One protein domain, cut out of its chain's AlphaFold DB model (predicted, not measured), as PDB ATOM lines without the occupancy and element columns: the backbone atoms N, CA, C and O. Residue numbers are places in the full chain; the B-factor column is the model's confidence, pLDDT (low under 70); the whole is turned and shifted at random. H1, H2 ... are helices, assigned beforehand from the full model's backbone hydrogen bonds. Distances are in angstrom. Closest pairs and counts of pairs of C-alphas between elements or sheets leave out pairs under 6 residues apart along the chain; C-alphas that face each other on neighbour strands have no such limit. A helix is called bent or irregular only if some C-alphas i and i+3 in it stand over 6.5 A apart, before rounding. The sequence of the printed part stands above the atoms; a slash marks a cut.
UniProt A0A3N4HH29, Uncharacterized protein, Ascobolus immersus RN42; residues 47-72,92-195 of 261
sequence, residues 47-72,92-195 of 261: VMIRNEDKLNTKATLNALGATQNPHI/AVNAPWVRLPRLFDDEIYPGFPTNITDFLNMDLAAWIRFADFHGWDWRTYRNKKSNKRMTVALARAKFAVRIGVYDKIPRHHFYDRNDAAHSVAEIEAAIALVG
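This is residues 47 to 72 and 92 to 195 of the 261 residues of an uncharacterized protein of Ascobolus immersus RN42 (UniProt A0A3N4HH29). H4 sits in the core, with the long kinked H1 crossing one side of it, H2 near its opposite side, H5 packed on it and H3 packed by its start. H6 packs on H3 farther out, and the unnamed stretch of residues 92 to 115 runs along the outside, away from H6. The printed part has 130 residues with six named helices, H1 to H6 in order, and no named strand: all helix. It is compact, with a radius of gyration of the C-alphas of 14.1 A, and rounded, spanning 36 by 35 by 31 A.

H1, residues 47 to 67, begins at C-alpha 47 (14.584, 91.266, -11.558) and is 29.3 A long; it has a kink of 36 degrees near residue 61 and is irregular, C-alphas 63 and 66 being 9.2 A apart. H2 is residues 116 to 121, 8.6 A. H3, residues 124 to 134, and H4, residues 152 to 162, are each 15.3 A. H5 is residues 171 to 174, 5.5 A. H6, residues 180 to 194, is 21.0 A and ends at C-alpha 194 (12.813, 104.137, 9.354).

H4 is the hub. H1 touches it with residues 56 to 64 alone, closest C-alphas Thr 60 and Lys 158, 5.5 A, opposite ways at a steep tilt of 70.0 degrees, only just short of about perpendicular. H3 touches H4, closest C-alphas Leu 124 and Val 152, 5.3 A, at 37 degrees, only just steep. H5 touches H4, closest C-alphas Ala 153 and Phe 174, 4.5 A. H2 and H4 are close but not clearly touching, C-alphas Phe 119 and Arg 156 being 7.5 A apart. H6 touches H3, closest C-alphas Ala 125 and Ala 190, 4.7 A; the helix packing is mostly crossed, no touching pair with a tilt being shallow. H4 and H6 are apart. Every O i to N i+4 pair is within hydrogen-bond range in H2, H3, H4 and H6, and 15 of 17 in H1; H5 is too short for one.

Residues 73 to 91 are cut out, with 24.8 A between C-alphas 72 and 92. The link from H3 to H4 is long. Confidence is low, under 70, for instance at residues 62 to 72 and 92 to 98.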
ATOM      1  N   VAL A  47      15.808  91.778 -10.925       61.97
ATOM      2  CA  VAL A  47      14.584  91.266 -11.558       61.97
ATOM      3  C   VAL A  47      14.021  90.070 -10.786       61.97
ATOM      4  O   VAL A  47      12.805  89.968 -10.609       61.97
ATOM      5  N   MET A  48      14.885  89.190 -10.274       66.94
ATOM      6  CA  MET A  48      14.483  88.049  -9.450       66.94
ATOM      7  C   MET A  48      13.826  88.481  -8.136       66.94
ATOM      8  O   MET A  48      12.738  87.994  -7.837       66.94
ATOM      9  N   ILE A  49      14.417  89.429  -7.402       71.25
ATOM     10  CA  ILE A  49      13.855  89.976  -6.153       71.25
ATOM     11  C   ILE A  49      12.476  90.597  -6.409       71.25
ATOM     12  O   ILE A  49      11.507  90.318  -5.699       71.25
ATOM     13  N   ARG A  50      12.343  91.396  -7.477       70.00
ATOM     14  CA  ARG A  50      11.059  92.001  -7.860       70.00
ATOM     15  C   ARG A  50      10.006  90.940  -8.189       70.00
ATOM     16  O   ARG A  50       8.838  91.083  -7.820       70.00
ATOM     17  N   ASN A  51      10.391  89.893  -8.913       69.31
ATOM     18  CA  ASN A  51       9.486  88.801  -9.258       69.31
ATOM     19  C   ASN A  51       9.095  87.979  -8.027       69.31
ATOM     20  O   ASN A  51       7.924  87.625  -7.901       69.31
ATOM     21  N   GLU A  52      10.027  87.724  -7.109       76.81
ATOM     22  CA  GLU A  52       9.759  87.055  -5.836       76.81
ATOM     23  C   GLU A  52       8.677  87.800  -5.047       76.81
ATOM     24  O   GLU A  52       7.658  87.202  -4.694       76.81
ATOM     25  N   ASP A  53       8.834  89.111  -4.838       81.56
ATOM     26  CA  ASP A  53       7.856  89.895  -4.081       81.56
ATOM     27  C   ASP A  53       6.490  89.963  -4.783       81.56
ATOM     28  O   ASP A  53       5.438  89.842  -4.143       81.56
ATOM     29  N   LYS A  54       6.472  90.090  -6.117       73.62
ATOM     30  CA  LYS A  54       5.229  90.065  -6.909       73.62
ATOM     31  C   LYS A  54       4.509  88.723  -6.802       73.62
ATOM     32  O   LYS A  54       3.289  88.698  -6.608       73.62
ATOM     33  N   LEU A  55       5.237  87.615  -6.917       71.94
ATOM     34  CA  LEU A  55       4.679  86.270  -6.776       71.94
ATOM     35  C   LEU A  55       4.158  86.046  -5.357       71.94
ATOM     36  O   LEU A  55       3.038  85.560  -5.198       71.94
ATOM     37  N   ASN A  56       4.909  86.478  -4.339       78.56
ATOM     38  CA  ASN A  56       4.477  86.401  -2.947       78.56
ATOM     39  C   ASN A  56       3.212  87.238  -2.702       78.56
ATOM     40  O   ASN A  56       2.262  86.777  -2.072       78.56
ATOM     41  N   THR A  57       3.144  88.443  -3.270       80.56
ATOM     42  CA  THR A  57       1.949  89.298  -3.217       80.56
ATOM     43  C   THR A  57       0.741  88.589  -3.822       80.56
ATOM     44  O   THR A  57      -0.313  88.533  -3.192       80.56
ATOM     45  N   LYS A  58       0.880  88.002  -5.018       70.94
ATOM     46  CA  LYS A  58      -0.208  87.260  -5.672       70.94
ATOM     47  C   LYS A  58      -0.653  86.060  -4.832       70.94
ATOM     48  O   LYS A  58      -1.850  85.876  -4.630       70.94
ATOM     49  N   ALA A  59       0.294  85.276  -4.313       67.50
ATOM     50  CA  ALA A  59       0.006  84.139  -3.440       67.50
ATOM     51  C   ALA A  59      -0.736  84.573  -2.167       67.50
ATOM     52  O   ALA A  59      -1.729  83.956  -1.792       67.50
ATOM     53  N   THR A  60      -0.313  85.680  -1.559       79.56
ATOM     54  CA  THR A  60      -0.934  86.250  -0.357       79.56
ATOM     55  C   THR A  60      -2.364  86.702  -0.616       79.56
ATOM     56  O   THR A  60      -3.273  86.341   0.125       79.56
ATOM     57  N   LEU A  61      -2.589  87.451  -1.696       74.75
ATOM     58  CA  LEU A  61      -3.924  87.917  -2.069       74.75
ATOM     59  C   LEU A  61      -4.873  86.754  -2.393       74.75
ATOM     60  O   LEU A  61      -6.053  86.822  -2.051       74.75
ATOM     61  N   ASN A  62      -4.359  85.680  -2.996       67.94
ATOM     62  CA  ASN A  62      -5.120  84.451  -3.211       67.94
ATOM     63  C   ASN A  62      -5.442  83.741  -1.884       67.94
ATOM     64  O   ASN A  62      -6.575  83.310  -1.686       67.94
ATOM     65  N   ALA A  63      -4.480  83.654  -0.957       66.94
ATOM     66  CA  ALA A  63      -4.655  83.005   0.346       66.94
ATOM     67  C   ALA A  63      -5.627  83.759   1.277       66.94
ATOM     68  O   ALA A  63      -6.341  83.140   2.071       66.94
ATOM     69  N   LEU A  64      -5.680  85.090   1.170       69.25
ATOM     70  CA  LEU A  64      -6.612  85.945   1.918       69.25
ATOM     71  C   LEU A  64      -8.024  85.984   1.301       69.25
ATOM     72  O   LEU A  64      -8.970  86.433   1.958       69.25
ATOM     73  N   GLY A  65      -8.175  85.487   0.066       62.56
ATOM     74  CA  GLY A  65      -9.453  85.299  -0.619       62.56
ATOM     75  C   GLY A  65     -10.324  86.558  -0.668       62.56
ATOM     76  O   GLY A  65      -9.834  87.674  -0.865       62.56
ATOM     77  N   ALA A  66     -11.628  86.359  -0.458       51.09
ATOM     78  CA  ALA A  66     -12.694  87.365  -0.484       51.09
ATOM     79  C   ALA A  66     -12.397  88.663   0.285       51.09
ATOM     80  O   ALA A  66     -12.824  89.740  -0.117       51.09
ATOM     81  N   THR A  67     -11.618  88.573   1.363       54.47
ATOM     82  CA  THR A  67     -11.264  89.708   2.230       54.47
ATOM     83  C   THR A  67     -10.421  90.764   1.513       54.47
ATOM     84  O   THR A  67     -10.530  91.950   1.801       54.47
ATOM     85  N   GLN A  68      -9.559  90.340   0.584       53.69
ATOM     86  CA  GLN A  68      -8.700  91.227  -0.215       53.69
ATOM     87  C   GLN A  68      -9.132  91.278  -1.690       53.69
ATOM     88  O   GLN A  68      -8.662  92.121  -2.453       53.69
ATOM     89  N   ASN A  69     -10.020  90.366  -2.095       45.53
ATOM     90  CA  ASN A  69     -10.566  90.236  -3.439       45.53
ATOM     91  C   ASN A  69     -12.065  89.883  -3.371       45.53
ATOM     92  O   ASN A  69     -12.419  88.725  -3.600       45.53
ATOM     93  N   PRO A  70     -12.954  90.855  -3.098       49.00
ATOM     94  CA  PRO A  70     -14.391  90.595  -2.943       49.00
ATOM     95  C   PRO A  70     -15.032  89.960  -4.190       49.00
ATOM     96  O   PRO A  70     -15.985  89.206  -4.071       49.00
ATOM     97  N   HIS A  71     -14.453  90.173  -5.376       42.44
ATOM     98  CA  HIS A  71     -14.919  89.612  -6.653       42.44
ATOM     99  C   HIS A  71     -14.594  88.124  -6.883       42.44
ATOM    100  O   HIS A  71     -14.988  87.577  -7.904       42.44
ATOM    101  N   ILE A  72     -13.819  87.478  -6.004       40.06
ATOM    102  CA  ILE A  72     -13.531  86.029  -6.095       40.06
ATOM    103  C   ILE A  72     -14.617  85.218  -5.358       40.06
ATOM    104  O   ILE A  72     -14.595  83.989  -5.358       40.06
ATOM    105  N   ALA A  92       2.444  70.664   6.802       41.69
ATOM    106  CA  ALA A  92       2.328  72.127   6.911       41.69
ATOM    107  C   ALA A  92       1.942  72.572   8.332       41.69
ATOM    108  O   ALA A  92       2.474  73.550   8.862       41.69
ATOM    109  N   VAL A  93       1.101  71.783   9.010       42.34
ATOM    110  CA  VAL A  93       0.636  72.059  10.382       42.34
ATOM    111  C   VAL A  93       1.791  72.037  11.400       42.34
ATOM    112  O   VAL A  93       1.758  72.773  12.385       42.34
ATOM    113  N   ASN A  94       2.890  71.323  11.113       46.22
ATOM    114  CA  ASN A  94       4.071  71.210  11.984       46.22
ATOM    115  C   ASN A  94       5.348  71.882  11.441       46.22
ATOM    116  O   ASN A  94       6.397  71.761  12.065       46.22
ATOM    117  N   ALA A  95       5.274  72.645  10.340       52.91
ATOM    118  CA  ALA A  95       6.432  73.384   9.826       52.91
ATOM    119  C   ALA A  95       7.061  74.303  10.908       52.91
ATOM    120  O   ALA A  95       6.339  75.117  11.500       52.91
ATOM    121  N   PRO A  96       8.362  74.175  11.222       61.12
ATOM    122  CA  PRO A  96       9.029  75.065  12.170       61.12
ATOM    123  C   PRO A  96       9.039  76.505  11.636       61.12
ATOM    124  O   PRO A  96       8.882  76.722  10.438       61.12
ATOM    125  N   TRP A  97       9.227  77.501  12.507       69.12
ATOM    126  CA  TRP A  97       9.480  78.880  12.072       69.12
ATOM    127  C   TRP A  97      10.797  78.906  11.286       69.12
ATOM    128  O   TRP A  97      11.880  78.873  11.870       69.12
ATOM    129  N   VAL A  98      10.709  78.874   9.955       67.75
ATOM    130  CA  VAL A  98      11.880  78.850   9.072       67.75
ATOM    131  C   VAL A  98      12.345  80.279   8.825       67.75
ATOM    132  O   VAL A  98      11.533  81.161   8.548       67.75
ATOM    133  N   ARG A  99      13.659  80.505   8.919       76.31
ATOM    134  CA  ARG A  99      14.287  81.784   8.568       76.31
ATOM    135  C   ARG A  99      14.258  81.975   7.055       76.31
ATOM    136  O   ARG A  99      14.520  81.028   6.322       76.31
ATOM    137  N   LEU A 100      13.962  83.189   6.600       76.81
ATOM    138  CA  LEU A 100      14.015  83.539   5.184       76.81
ATOM    139  C   LEU A 100      15.397  84.131   4.865       76.81
ATOM    140  O   LEU A 100      15.666  85.254   5.298       76.81
ATOM    141  N   PRO A 101      16.278  83.405   4.156       77.62
ATOM    142  CA  PRO A 101      17.522  83.976   3.666       77.62
ATOM    143  C   PRO A 101      17.255  84.905   2.477       77.62
ATOM    144  O   PRO A 101      16.260  84.772   1.758       77.62
ATOM    145  N   ARG A 102      18.151  85.862   2.268       73.06
ATOM    146  CA  ARG A 102      18.145  86.762   1.121       73.06
ATOM    147  C   ARG A 102      18.684  86.053  -0.120       73.06
ATOM    148  O   ARG A 102      19.682  85.352  -0.052       73.06
ATOM    149  N   LEU A 103      18.029  86.251  -1.266       69.06
ATOM    150  CA  LEU A 103      18.248  85.433  -2.468       69.06
ATOM    151  C   LEU A 103      19.678  85.439  -3.034       69.06
ATOM    152  O   LEU A 103      20.048  84.477  -3.699       69.06
ATOM    153  N   PHE A 104      20.442  86.519  -2.856       63.38
ATOM    154  CA  PHE A 104      21.725  86.693  -3.547       63.38
ATOM    155  C   PHE A 104      22.953  86.335  -2.701       63.38
ATOM    156  O   PHE A 104      23.999  86.028  -3.267       63.38
ATOM    157  N   ASP A 105      22.846  86.368  -1.372       64.56
ATOM    158  CA  ASP A 105      23.966  86.110  -0.455       64.56
ATOM    159  C   ASP A 105      23.602  85.257   0.765       64.56
ATOM    160  O   ASP A 105      24.433  85.052   1.649       64.56
ATOM    161  N   ASP A 106      22.373  84.746   0.810       70.44
ATOM    162  CA  ASP A 106      21.838  83.915   1.882       70.44
ATOM    163  C   ASP A 106      21.845  84.567   3.282       70.44
ATOM    164  O   ASP A 106      21.616  83.887   4.289       70.44
ATOM    165  N   GLU A 107      22.051  85.888   3.386       76.44
ATOM    166  CA  GLU A 107      21.998  86.575   4.678       76.44
ATOM    167  C   GLU A 107      20.582  86.554   5.264       76.44
ATOM    168  O   GLU A 107      19.573  86.603   4.559       76.44
ATOM    169  N   ILE A 108      20.496  86.522   6.594       82.06
ATOM    170  CA  ILE A 108      19.225  86.477   7.320       82.06
ATOM    171  C   ILE A 108      19.022  87.801   8.045       82.06
ATOM    172  O   ILE A 108      19.918  88.269   8.749       82.06
ATOM    173  N   TYR A 109      17.820  88.370   7.928       84.19
ATOM    174  CA  TYR A 109      17.467  89.601   8.628       84.19
ATOM    175  C   TYR A 109      17.679  89.442  10.149       84.19
ATOM    176  O   TYR A 109      17.095  88.536  10.751       84.19
ATOM    177  N   PRO A 110      18.467  90.307  10.815       83.88
ATOM    178  CA  PRO A 110      18.767  90.147  12.241       83.88
ATOM    179  C   PRO A 110      17.534  90.198  13.154       83.88
ATOM    180  O   PRO A 110      17.516  89.556  14.200       83.88
ATOM    181  N   GLY A 111      16.497  90.940  12.755       82.44
ATOM    182  CA  GLY A 111      15.233  91.066  13.488       82.44
ATOM    183  C   GLY A 111      14.160  90.063  13.060       82.44
ATOM    184  O   GLY A 111      12.975  90.368  13.172       82.44
ATOM    185  N   PHE A 112      14.542  88.919  12.484       83.19
ATOM    186  CA  PHE A 112      13.593  87.921  11.989       83.19
ATOM    187  C   PHE A 112      12.736  87.350  13.135       83.19
ATOM    188  O   PHE A 112      13.307  86.880  14.124       83.19
ATOM    189  N   PRO A 113      11.391  87.331  13.026       85.50
ATOM    190  CA  PRO A 113      10.546  86.822  14.098       85.50
ATOM    191  C   PRO A 113      10.727  85.307  14.237       85.50
ATOM    192  O   PRO A 113      10.628  84.558  13.265       85.50
ATOM    193  N   THR A 114      10.996  84.843  15.457       81.62
ATOM    194  CA  THR A 114      11.303  83.423  15.724       81.62
ATOM    195  C   THR A 114      10.132  82.648  16.316       81.62
ATOM    196  O   THR A 114      10.179  81.424  16.435       81.62
ATOM    197  N   ASN A 115       9.079  83.361  16.702       82.88
ATOM    198  CA  ASN A 115       7.882  82.821  17.314       82.88
ATOM    199  C   ASN A 115       6.683  83.751  17.042       82.88
ATOM    200  O   ASN A 115       6.833  84.855  16.511       82.88
ATOM    201  N   ILE A 116       5.483  83.305  17.426       82.44
ATOM    202  CA  ILE A 116       4.243  84.055  17.182       82.44
ATOM    203  C   ILE A 116       4.205  85.400  17.916       82.44
ATOM    204  O   ILE A 116       3.662  86.362  17.385       82.44
ATOM    205  N   THR A 117       4.803  85.491  19.104       86.38
ATOM    206  CA  THR A 117       4.834  86.725  19.895       86.38
ATOM    207  C   THR A 117       5.688  87.781  19.202       86.38
ATOM    208  O   THR A 117       5.213  88.893  18.996       86.38
ATOM    209  N   ASP A 118       6.897  87.425  18.752       87.69
ATOM    210  CA  ASP A 118       7.763  88.324  17.973       87.69
ATOM    211  C   ASP A 118       7.039  88.812  16.712       87.69
ATOM    212  O   ASP A 118       6.998  90.005  16.422       87.69
ATOM    213  N   PHE A 119       6.413  87.881  15.988       89.06
ATOM    214  CA  PHE A 119       5.664  88.162  14.766       89.06
ATOM    215  C   PHE A 119       4.499  89.138  14.986       89.06
ATOM    216  O   PHE A 119       4.262  90.031  14.168       89.06
ATOM    217  N   LEU A 120       3.760  88.983  16.088       87.62
ATOM    218  CA  LEU A 120       2.667  89.886  16.439       87.62
ATOM    219  C   LEU A 120       3.177  91.234  16.967       87.62
ATOM    220  O   LEU A 120       2.492  92.237  16.780       87.62
ATOM    221  N   ASN A 121       4.377  91.291  17.540       91.56
ATOM    222  CA  ASN A 121       4.965  92.530  18.054       91.56
ATOM    223  C   ASN A 121       5.687  93.368  16.989       91.56
ATOM    224  O   ASN A 121       6.009  94.523  17.258       91.56
ATOM    225  N   MET A 122       5.932  92.833  15.789       93.56
ATOM    226  CA  MET A 122       6.490  93.624  14.690       93.56
ATOM    227  C   MET A 122       5.501  94.697  14.223       93.56
ATOM    228  O   MET A 122       4.417  94.388  13.711       93.56
ATOM    229  N   ASP A 123       5.915  95.953  14.366       94.62
ATOM    230  CA  ASP A 123       5.226  97.119  13.825       94.62
ATOM    231  C   ASP A 123       5.541  97.332  12.334       94.62
ATOM    232  O   ASP A 123       6.360  96.634  11.726       94.62
ATOM    233  N   LEU A 124       4.860  98.299  11.713       94.75
ATOM    234  CA  LEU A 124       5.028  98.572  10.285       94.75
ATOM    235  C   LEU A 124       6.458  99.016   9.941       94.75
ATOM    236  O   LEU A 124       6.963  98.661   8.880       94.75
ATOM    237  N   ALA A 125       7.136  99.734  10.837       94.25
ATOM    238  CA  ALA A 125       8.513 100.169  10.625       94.25
ATOM    239  C   ALA A 125       9.489  98.979  10.608       94.25
ATOM    240  O   ALA A 125      10.357  98.901   9.736       94.25
ATOM    241  N   ALA A 126       9.322  98.014  11.513       93.81
ATOM    242  CA  ALA A 126      10.081  96.769  11.524       93.81
ATOM    243  C   ALA A 126       9.819  95.935  10.260       93.81
ATOM    244  O   ALA A 126      10.761  95.385   9.685       93.81
ATOM    245  N   TRP A 127       8.569  95.888   9.784       94.50
ATOM    246  CA  TRP A 127       8.224  95.241   8.514       94.50
ATOM    247  C   TRP A 127       8.870  95.921   7.305       94.50
ATOM    248  O   TRP A 127       9.311  95.228   6.389       94.50
ATOM    249  N   ILE A 128       8.977  97.251   7.302       92.19
ATOM    250  CA  ILE A 128       9.655  97.985   6.228       92.19
ATOM    251  C   ILE A 128      11.162  97.739   6.247       92.19
ATOM    252  O   ILE A 128      11.726  97.467   5.196       92.19
ATOM    253  N   ARG A 129      11.809  97.704   7.417       90.19
ATOM    254  CA  ARG A 129      13.232  97.318   7.517       90.19
ATOM    255  C   ARG A 129      13.487  95.898   7.013       90.19
ATOM    256  O   ARG A 129      14.492  95.652   6.351       90.19
ATOM    257  N   PHE A 130      12.574  94.974   7.307       90.69
ATOM    258  CA  PHE A 130      12.616  93.615   6.774       90.69
ATOM    259  C   PHE A 130      12.478  93.601   5.242       90.69
ATOM    260  O   PHE A 130      13.257  92.937   4.562       90.69
ATOM    261  N   ALA A 131      11.538  94.365   4.684       89.56
ATOM    262  CA  ALA A 131      11.372  94.479   3.237       89.56
ATOM    263  C   ALA A 131      12.596  95.108   2.554       89.56
ATOM    264  O   ALA A 131      13.070  94.570   1.555       89.56
ATOM    265  N   ASP A 132      13.141  96.188   3.122       86.31
ATOM    266  CA  ASP A 132      14.351  96.858   2.638       86.31
ATOM    267  C   ASP A 132      15.545  95.887   2.635       86.31
ATOM    268  O   ASP A 132      16.278  95.817   1.650       86.31
ATOM    269  N   PHE A 133      15.694  95.069   3.687       85.19
ATOM    270  CA  PHE A 133      16.732  94.035   3.770       85.19
ATOM    271  C   PHE A 133      16.664  93.034   2.605       85.19
ATOM    272  O   PHE A 133      17.706  92.657   2.065       85.19
ATOM    273  N   HIS A 134      15.455  92.630   2.206       81.00
ATOM    274  CA  HIS A 134      15.216  91.714   1.086       81.00
ATOM    275  C   HIS A 134      15.129  92.412  -0.287       81.00
ATOM    276  O   HIS A 134      15.041  91.730  -1.306       81.00
ATOM    277  N   GLY A 135      15.171  93.748  -0.342       78.31
ATOM    278  CA  GLY A 135      15.036  94.530  -1.578       78.31
ATOM    279  C   GLY A 135      13.604  94.610  -2.130       78.31
ATOM    280  O   GLY A 135      13.407  94.910  -3.311       78.31
ATOM    281  N   TRP A 136      12.593  94.329  -1.308       84.81
ATOM    282  CA  TRP A 136      11.188  94.348  -1.713       84.81
ATOM    283  C   TRP A 136      10.601  95.763  -1.698       84.81
ATOM    284  O   TRP A 136      10.889  96.572  -0.819       84.81
ATOM    285  N   ASP A 137       9.715  96.061  -2.652       81.88
ATOM    286  CA  ASP A 137       9.213  97.422  -2.897       81.88
ATOM    287  C   ASP A 137       8.007  97.795  -2.018       81.88
ATOM    288  O   ASP A 137       6.965  98.259  -2.478       81.88
ATOM    289  N   TRP A 138       8.092  97.518  -0.715       90.25
ATOM    290  CA  TRP A 138       6.934  97.663   0.176       90.25
ATOM    291  C   TRP A 138       6.616  99.116   0.523       90.25
ATOM    292  O   TRP A 138       5.466  99.430   0.823       90.25
ATOM    293  N   ARG A 139       7.608 100.008   0.442       88.69
ATOM    294  CA  ARG A 139       7.424 101.446   0.661       88.69
ATOM    295  C   ARG A 139       6.488 102.053  -0.384       88.69
ATOM    296  O   ARG A 139       5.604 102.816  -0.018       88.69
ATOM    297  N   THR A 140       6.616 101.704  -1.660       85.50
ATOM    298  CA  THR A 140       5.805 102.237  -2.779       85.50
ATOM    299  C   THR A 140       4.621 101.345  -3.143       85.50
ATOM    300  O   THR A 140       3.737 101.778  -3.886       85.50
ATOM    301  N   TYR A 141       4.556 100.129  -2.587       87.94
ATOM    302  CA  TYR A 141       3.456  99.199  -2.807       87.94
ATOM    303  C   TYR A 141       2.089  99.876  -2.658       87.94
ATOM    304  O   TYR A 141       1.775 100.519  -1.650       87.94
ATOM    305  N   ARG A 142       1.244  99.646  -3.665       86.75
ATOM    306  CA  ARG A 142      -0.144 100.088  -3.702       86.75
ATOM    307  C   ARG A 142      -1.003  98.999  -4.324       86.75
ATOM    308  O   ARG A 142      -0.741  98.530  -5.435       86.75
ATOM    309  N   ASN A 143      -2.042  98.584  -3.610       82.81
ATOM    310  CA  ASN A 143      -3.025  97.655  -4.143       82.81
ATOM    311  C   ASN A 143      -3.856  98.368  -5.220       82.81
ATOM    312  O   ASN A 143      -4.500  99.375  -4.943       82.81
ATOM    313  N   LYS A 144      -3.872  97.829  -6.443       77.62
ATOM    314  CA  LYS A 144      -4.577  98.444  -7.580       77.62
ATOM    315  C   LYS A 144      -6.096  98.537  -7.403       77.62
ATOM    316  O   LYS A 144      -6.705  99.407  -8.004       77.62
ATOM    317  N   LYS A 145      -6.705  97.639  -6.620       76.81
ATOM    318  CA  LYS A 145      -8.162  97.585  -6.421       76.81
ATOM    319  C   LYS A 145      -8.610  98.468  -5.262       76.81
ATOM    320  O   LYS A 145      -9.514  99.273  -5.414       76.81
ATOM    321  N   SER A 146      -7.986  98.300  -4.097       78.56
ATOM    322  CA  SER A 146      -8.390  99.009  -2.873       78.56
ATOM    323  C   SER A 146      -7.678 100.344  -2.676       78.56
ATOM    324  O   SER A 146      -7.991 101.069  -1.736       78.56
ATOM    325  N   ASN A 147      -6.682 100.648  -3.510       82.31
ATOM    326  CA  ASN A 147      -5.793 101.802  -3.393       82.31
ATOM    327  C   ASN A 147      -5.010 101.887  -2.064       82.31
ATOM    328  O   ASN A 147      -4.325 102.879  -1.808       82.31
ATOM    329  N   LYS A 148      -5.081 100.849  -1.221       86.00
ATOM    330  CA  LYS A 148      -4.359 100.780   0.053       86.00
ATOM    331  C   LYS A 148      -2.862 100.597  -0.179       86.00
ATOM    332  O   LYS A 148      -2.455  99.884  -1.103       86.00
ATOM    333  N   ARG A 149      -2.052 101.209   0.682       91.50
ATOM    334  CA  ARG A 149      -0.604 100.961   0.760       91.50
ATOM    335  C   ARG A 149      -0.309  99.779   1.685       91.50
ATOM    336  O   ARG A 149      -1.225  99.086   2.127       91.50
ATOM    337  N   MET A 150       0.972  99.490   1.907       92.44
ATOM    338  CA  MET A 150       1.385  98.407   2.798       92.44
ATOM    339  C   MET A 150       0.902  98.668   4.229       92.44
ATOM    340  O   MET A 150       1.137  99.740   4.776       92.44
ATOM    341  N   THR A 151       0.267  97.666   4.835       91.94
ATOM    342  CA  THR A 151      -0.212  97.694   6.224       91.94
ATOM    343  C   THR A 151       0.390  96.538   7.017       91.94
ATOM    344  O   THR A 151       0.877  95.561   6.442       91.94
ATOM    345  N   VAL A 152       0.331  96.609   8.351       91.88
ATOM    346  CA  VAL A 152       0.842  95.536   9.226       91.88
ATOM    347  C   VAL A 152       0.159  94.202   8.924       91.88
ATOM    348  O   VAL A 152       0.819  93.168   8.856       91.88
ATOM    349  N   ALA A 153      -1.158  94.212   8.704       89.06
ATOM    350  CA  ALA A 153      -1.924  93.005   8.407       89.06
ATOM    351  C   ALA A 153      -1.466  92.344   7.095       89.06
ATOM    352  O   ALA A 153      -1.270  91.127   7.048       89.06
ATOM    353  N   LEU A 154      -1.237  93.143   6.046       89.19
ATOM    354  CA  LEU A 154      -0.755  92.635   4.766       89.19
ATOM    355  C   LEU A 154       0.700  92.153   4.850       89.19
ATOM    356  O   LEU A 154       1.005  91.078   4.336       89.19
ATOM    357  N   ALA A 155       1.579  92.891   5.533       92.25
ATOM    358  CA  ALA A 155       2.969  92.496   5.764       92.25
ATOM    359  C   ALA A 155       3.064  91.145   6.495       92.25
ATOM    360  O   ALA A 155       3.742  90.223   6.034       92.25
ATOM    361  N   ARG A 156       2.289  90.990   7.576       89.69
ATOM    362  CA  ARG A 156       2.132  89.734   8.322       89.69
ATOM    363  C   ARG A 156       1.674  88.588   7.431       89.69
ATOM    364  O   ARG A 156       2.237  87.498   7.501       89.69
ATOM    365  N   ALA A 157       0.669  88.821   6.589       85.69
ATOM    366  CA  ALA A 157       0.169  87.800   5.677       85.69
ATOM    367  C   ALA A 157       1.225  87.401   4.633       85.69
ATOM    368  O   ALA A 157       1.465  86.207   4.450       85.69
ATOM    369  N   LYS A 158       1.913  88.376   4.016       88.75
ATOM    370  CA  LYS A 158       3.006  88.125   3.058       88.75
ATOM    371  C   LYS A 158       4.126  87.301   3.679       88.75
ATOM    372  O   LYS A 158       4.654  86.400   3.029       88.75
ATOM    373  N   PHE A 159       4.471  87.578   4.931       87.31
ATOM    374  CA  PHE A 159       5.453  86.794   5.669       87.31
ATOM    375  C   PHE A 159       4.956  85.370   5.950       87.31
ATOM    376  O   PHE A 159       5.620  84.399   5.592       87.31
ATOM    377  N   ALA A 160       3.769  85.233   6.544       81.81
ATOM    378  CA  ALA A 160       3.224  83.945   6.963       81.81
ATOM    379  C   ALA A 160       2.997  82.979   5.788       81.81
ATOM    380  O   ALA A 160       3.229  81.776   5.924       81.81
ATOM    381  N   VAL A 161       2.583  83.504   4.629       79.44
ATOM    382  CA  VAL A 161       2.472  82.743   3.375       79.44
ATOM    383  C   VAL A 161       3.851  82.318   2.876       79.44
ATOM    384  O   VAL A 161       4.028  81.156   2.515       79.44
ATOM    385  N   ARG A 162       4.847  83.214   2.911       81.19
ATOM    386  CA  ARG A 162       6.207  82.920   2.436       81.19
ATOM    387  C   ARG A 162       6.874  81.782   3.208       81.19
ATOM    388  O   ARG A 162       7.501  80.936   2.579       81.19
ATOM    389  N   ILE A 163       6.729  81.749   4.532       75.94
ATOM    390  CA  ILE A 163       7.323  80.700   5.380       75.94
ATOM    391  C   ILE A 163       6.397  79.492   5.609       75.94
ATOM    392  O   ILE A 163       6.763  78.564   6.326       75.94
ATOM    393  N   GLY A 164       5.195  79.492   5.024       71.81
ATOM    394  CA  GLY A 164       4.263  78.364   5.099       71.81
ATOM    395  C   GLY A 164       3.616  78.142   6.471       71.81
ATOM    396  O   GLY A 164       3.243  77.015   6.787       71.81
ATOM    397  N   VAL A 165       3.472  79.188   7.296       72.62
ATOM    398  CA  VAL A 165       2.819  79.105   8.624       72.62
ATOM    399  C   VAL A 165       1.462  79.806   8.683       72.62
ATOM    400  O   VAL A 165       0.880  79.927   9.758       72.62
ATOM    401  N   TYR A 166       0.952  80.270   7.541       73.19
ATOM    402  CA  TYR A 166      -0.314  81.001   7.430       73.19
ATOM    403  C   TYR A 166      -1.482  80.317   8.160       73.19
ATOM    404  O   TYR A 166      -2.192  80.975   8.916       73.19
ATOM    405  N   ASP A 167      -1.618  78.994   8.034       65.94
ATOM    406  CA  ASP A 167      -2.700  78.222   8.666       65.94
ATOM    407  C   ASP A 167      -2.587  78.119  10.199       65.94
ATOM    408  O   ASP A 167      -3.526  77.683  10.864       65.94
ATOM    409  N   LYS A 168      -1.452  78.521  10.783       66.62
ATOM    410  CA  LYS A 168      -1.197  78.463  12.233       66.62
ATOM    411  C   LYS A 168      -1.519  79.763  12.957       66.62
ATOM    412  O   LYS A 168      -1.530  79.791  14.185       66.62
ATOM    413  N   ILE A 169      -1.722  80.848  12.216       72.19
ATOM    414  CA  ILE A 169      -1.983  82.167  12.780       72.19
ATOM    415  C   ILE A 169      -3.486  82.439  12.661       72.19
ATOM    416  O   ILE A 169      -4.042  82.342  11.564       72.19
ATOM    417  N   PRO A 170      -4.167  82.805  13.762       74.94
ATOM    418  CA  PRO A 170      -5.575  83.169  13.709       74.94
ATOM    419  C   PRO A 170      -5.854  84.246  12.650       74.94
ATOM    420  O   PRO A 170      -5.240  85.314  12.659       74.94
ATOM    421  N   ARG A 171      -6.827  83.989  11.761       71.69
ATOM    422  CA  ARG A 171      -7.099  84.845  10.589       71.69
ATOM    423  C   ARG A 171      -7.375  86.311  10.919       71.69
ATOM    424  O   ARG A 171      -7.085  87.177  10.101       71.69
ATOM    425  N   HIS A 172      -7.887  86.599  12.115       74.62
ATOM    426  CA  HIS A 172      -8.172  87.967  12.541       74.62
ATOM    427  C   HIS A 172      -6.928  88.871  12.593       74.62
ATOM    428  O   HIS A 172      -7.068  90.082  12.463       74.62
ATOM    429  N   HIS A 173      -5.719  88.307  12.701       80.81
ATOM    430  CA  HIS A 173      -4.464  89.066  12.630       80.81
ATOM    431  C   HIS A 173      -4.081  89.520  11.212       80.81
ATOM    432  O   HIS A 173      -3.169  90.337  11.067       80.81
ATOM    433  N   PHE A 174      -4.765  89.008  10.185       80.81
ATOM    434  CA  PHE A 174      -4.579  89.380   8.780       80.81
ATOM    435  C   PHE A 174      -5.690  90.300   8.254       80.81
ATOM    436  O   PHE A 174      -5.688  90.660   7.075       80.81
ATOM    437  N   TYR A 175      -6.656  90.667   9.098       76.00
ATOM    438  CA  TYR A 175      -7.748  91.543   8.702       76.00
ATOM    439  C   TYR A 175      -7.335  93.003   8.789       76.00
ATOM    440  O   TYR A 175      -7.014  93.519   9.857       76.00
ATOM    441  N   ASP A 176      -7.390  93.660   7.638       75.44
ATOM    442  CA  ASP A 176      -7.109  95.077   7.498       75.44
ATOM    443  C   ASP A 176      -8.422  95.861   7.410       75.44
ATOM    444  O   ASP A 176      -9.095  95.867   6.373       75.44
ATOM    445  N   ARG A 177      -8.790  96.506   8.518       71.00
ATOM    446  CA  ARG A 177      -9.986  97.354   8.614       71.00
ATOM    447  C   ARG A 177      -9.713  98.814   8.253       71.00
ATOM    448  O   ARG A 177     -10.666  99.579   8.156       71.00
ATOM    449  N   ASN A 178      -8.453  99.190   8.043       78.31
ATOM    450  CA  ASN A 178      -8.075 100.567   7.751       78.31
ATOM    451  C   ASN A 178      -8.503 100.912   6.324       78.31
ATOM    452  O   ASN A 178      -8.405 100.074   5.429       78.31
ATOM    453  N   ASP A 179      -8.985 102.124   6.077       84.12
ATOM    454  CA  ASP A 179      -9.243 102.579   4.709       84.12
ATOM    455  C   ASP A 179      -7.931 102.951   3.979       84.12
ATOM    456  O   ASP A 179      -6.821 102.819   4.508       84.12
ATOM    457  N   ALA A 180      -8.046 103.397   2.726       85.06
ATOM    458  CA  ALA A 180      -6.884 103.803   1.943       85.06
ATOM    459  C   ALA A 180      -6.142 105.001   2.562       85.06
ATOM    460  O   ALA A 180      -4.913 104.985   2.589       85.06
ATOM    461  N   ALA A 181      -6.852 105.999   3.094       89.69
ATOM    462  CA  ALA A 181      -6.245 107.196   3.677       89.69
ATOM    463  C   ALA A 181      -5.437 106.864   4.941       89.69
ATOM    464  O   ALA A 181      -4.288 107.286   5.069       89.69
ATOM    465  N   HIS A 182      -5.988 106.026   5.819       91.44
ATOM    466  CA  HIS A 182      -5.295 105.521   7.001       91.44
ATOM    467  C   HIS A 182      -4.060 104.706   6.612       91.44
ATOM    468  O   HIS A 182      -2.987 104.937   7.162       91.44
ATOM    469  N   SER A 183      -4.166 103.823   5.609       92.19
ATOM    470  CA  SER A 183      -3.004 103.050   5.144       92.19
ATOM    471  C   SER A 183      -1.872 103.937   4.612       92.19
ATOM    472  O   SER A 183      -0.702 103.598   4.761       92.19
ATOM    473  N   VAL A 184      -2.210 105.079   3.996       92.75
ATOM    474  CA  VAL A 184      -1.236 106.058   3.495       92.75
ATOM    475  C   VAL A 184      -0.534 106.758   4.656       92.75
ATOM    476  O   VAL A 184       0.693 106.791   4.682       92.75
ATOM    477  N   ALA A 185      -1.290 107.244   5.641       93.69
ATOM    478  CA  ALA A 185      -0.723 107.895   6.817       93.69
ATOM    479  C   ALA A 185       0.184 106.949   7.628       93.69
ATOM    480  O   ALA A 185       1.281 107.337   8.028       93.69
ATOM    481  N   GLU A 186      -0.237 105.696   7.834       93.50
ATOM    482  CA  GLU A 186       0.548 104.695   8.567       93.50
ATOM    483  C   GLU A 186       1.883 104.394   7.879       93.50
ATOM    484  O   GLU A 186       2.926 104.384   8.537       93.50
ATOM    485  N   ILE A 187       1.871 104.160   6.560       93.50
ATOM    486  CA  ILE A 187       3.104 103.842   5.837       93.50
ATOM    487  C   ILE A 187       4.046 105.046   5.766       93.50
ATOM    488  O   ILE A 187       5.255 104.867   5.870       93.50
ATOM    489  N   GLU A 188       3.525 106.267   5.640       93.44
ATOM    490  CA  GLU A 188       4.337 107.488   5.625       93.44
ATOM    491  C   GLU A 188       4.981 107.751   6.987       93.44
ATOM    492  O   GLU A 188       6.178 108.032   7.053       93.44
ATOM    493  N   ALA A 189       4.233 107.564   8.079       93.94
ATOM    494  CA  ALA A 189       4.773 107.640   9.432       93.94
ATOM    495  C   ALA A 189       5.849 106.566   9.677       93.94
ATOM    496  O   ALA A 189       6.901 106.856  10.248       93.94
ATOM    497  N   ALA A 190       5.626 105.336   9.202       94.19
ATOM    498  CA  ALA A 190       6.611 104.263   9.293       94.19
ATOM    499  C   ALA A 190       7.874 104.569   8.471       94.19
ATOM    500  O   ALA A 190       8.982 104.379   8.967       94.19
ATOM    501  N   ILE A 191       7.726 105.087   7.247       91.31
ATOM    502  CA  ILE A 191       8.844 105.514   6.394       91.31
ATOM    503  C   ILE A 191       9.645 106.628   7.073       91.31
ATOM    504  O   ILE A 191      10.870 106.542   7.111       91.31
ATOM    505  N   ALA A 192       8.980 107.624   7.664       91.38
ATOM    506  CA  ALA A 192       9.645 108.701   8.394       91.38
ATOM    507  C   ALA A 192      10.440 108.186   9.609       91.38
ATOM    508  O   ALA A 192      11.522 108.695   9.893       91.38
ATOM    509  N   LEU A 193       9.941 107.153  10.301       92.25
ATOM    510  CA  LEU A 193      10.629 106.530  11.438       92.25
ATOM    511  C   LEU A 193      11.826 105.665  11.014       92.25
ATOM    512  O   LEU A 193      12.831 105.594  11.723       92.25
ATOM    513  N   VAL A 194      11.716 104.958   9.887       89.00
ATOM    514  CA  VAL A 194      12.813 104.137   9.354       89.00
ATOM    515  C   VAL A 194      13.897 105.016   8.727       89.00
ATOM    516  O   VAL A 194      15.074 104.682   8.844       89.00
ATOM    517  N   GLY A 195      13.507 106.133   8.114       84.38
ATOM    518  CA  GLY A 195      14.380 106.979   7.313       84.38
ATOM    519  C   GLY A 195      14.605 106.410   5.913       84.38
ATOM    520  O   GLY A 195      13.867 105.532   5.439       84.38
TER     521      GLY A 195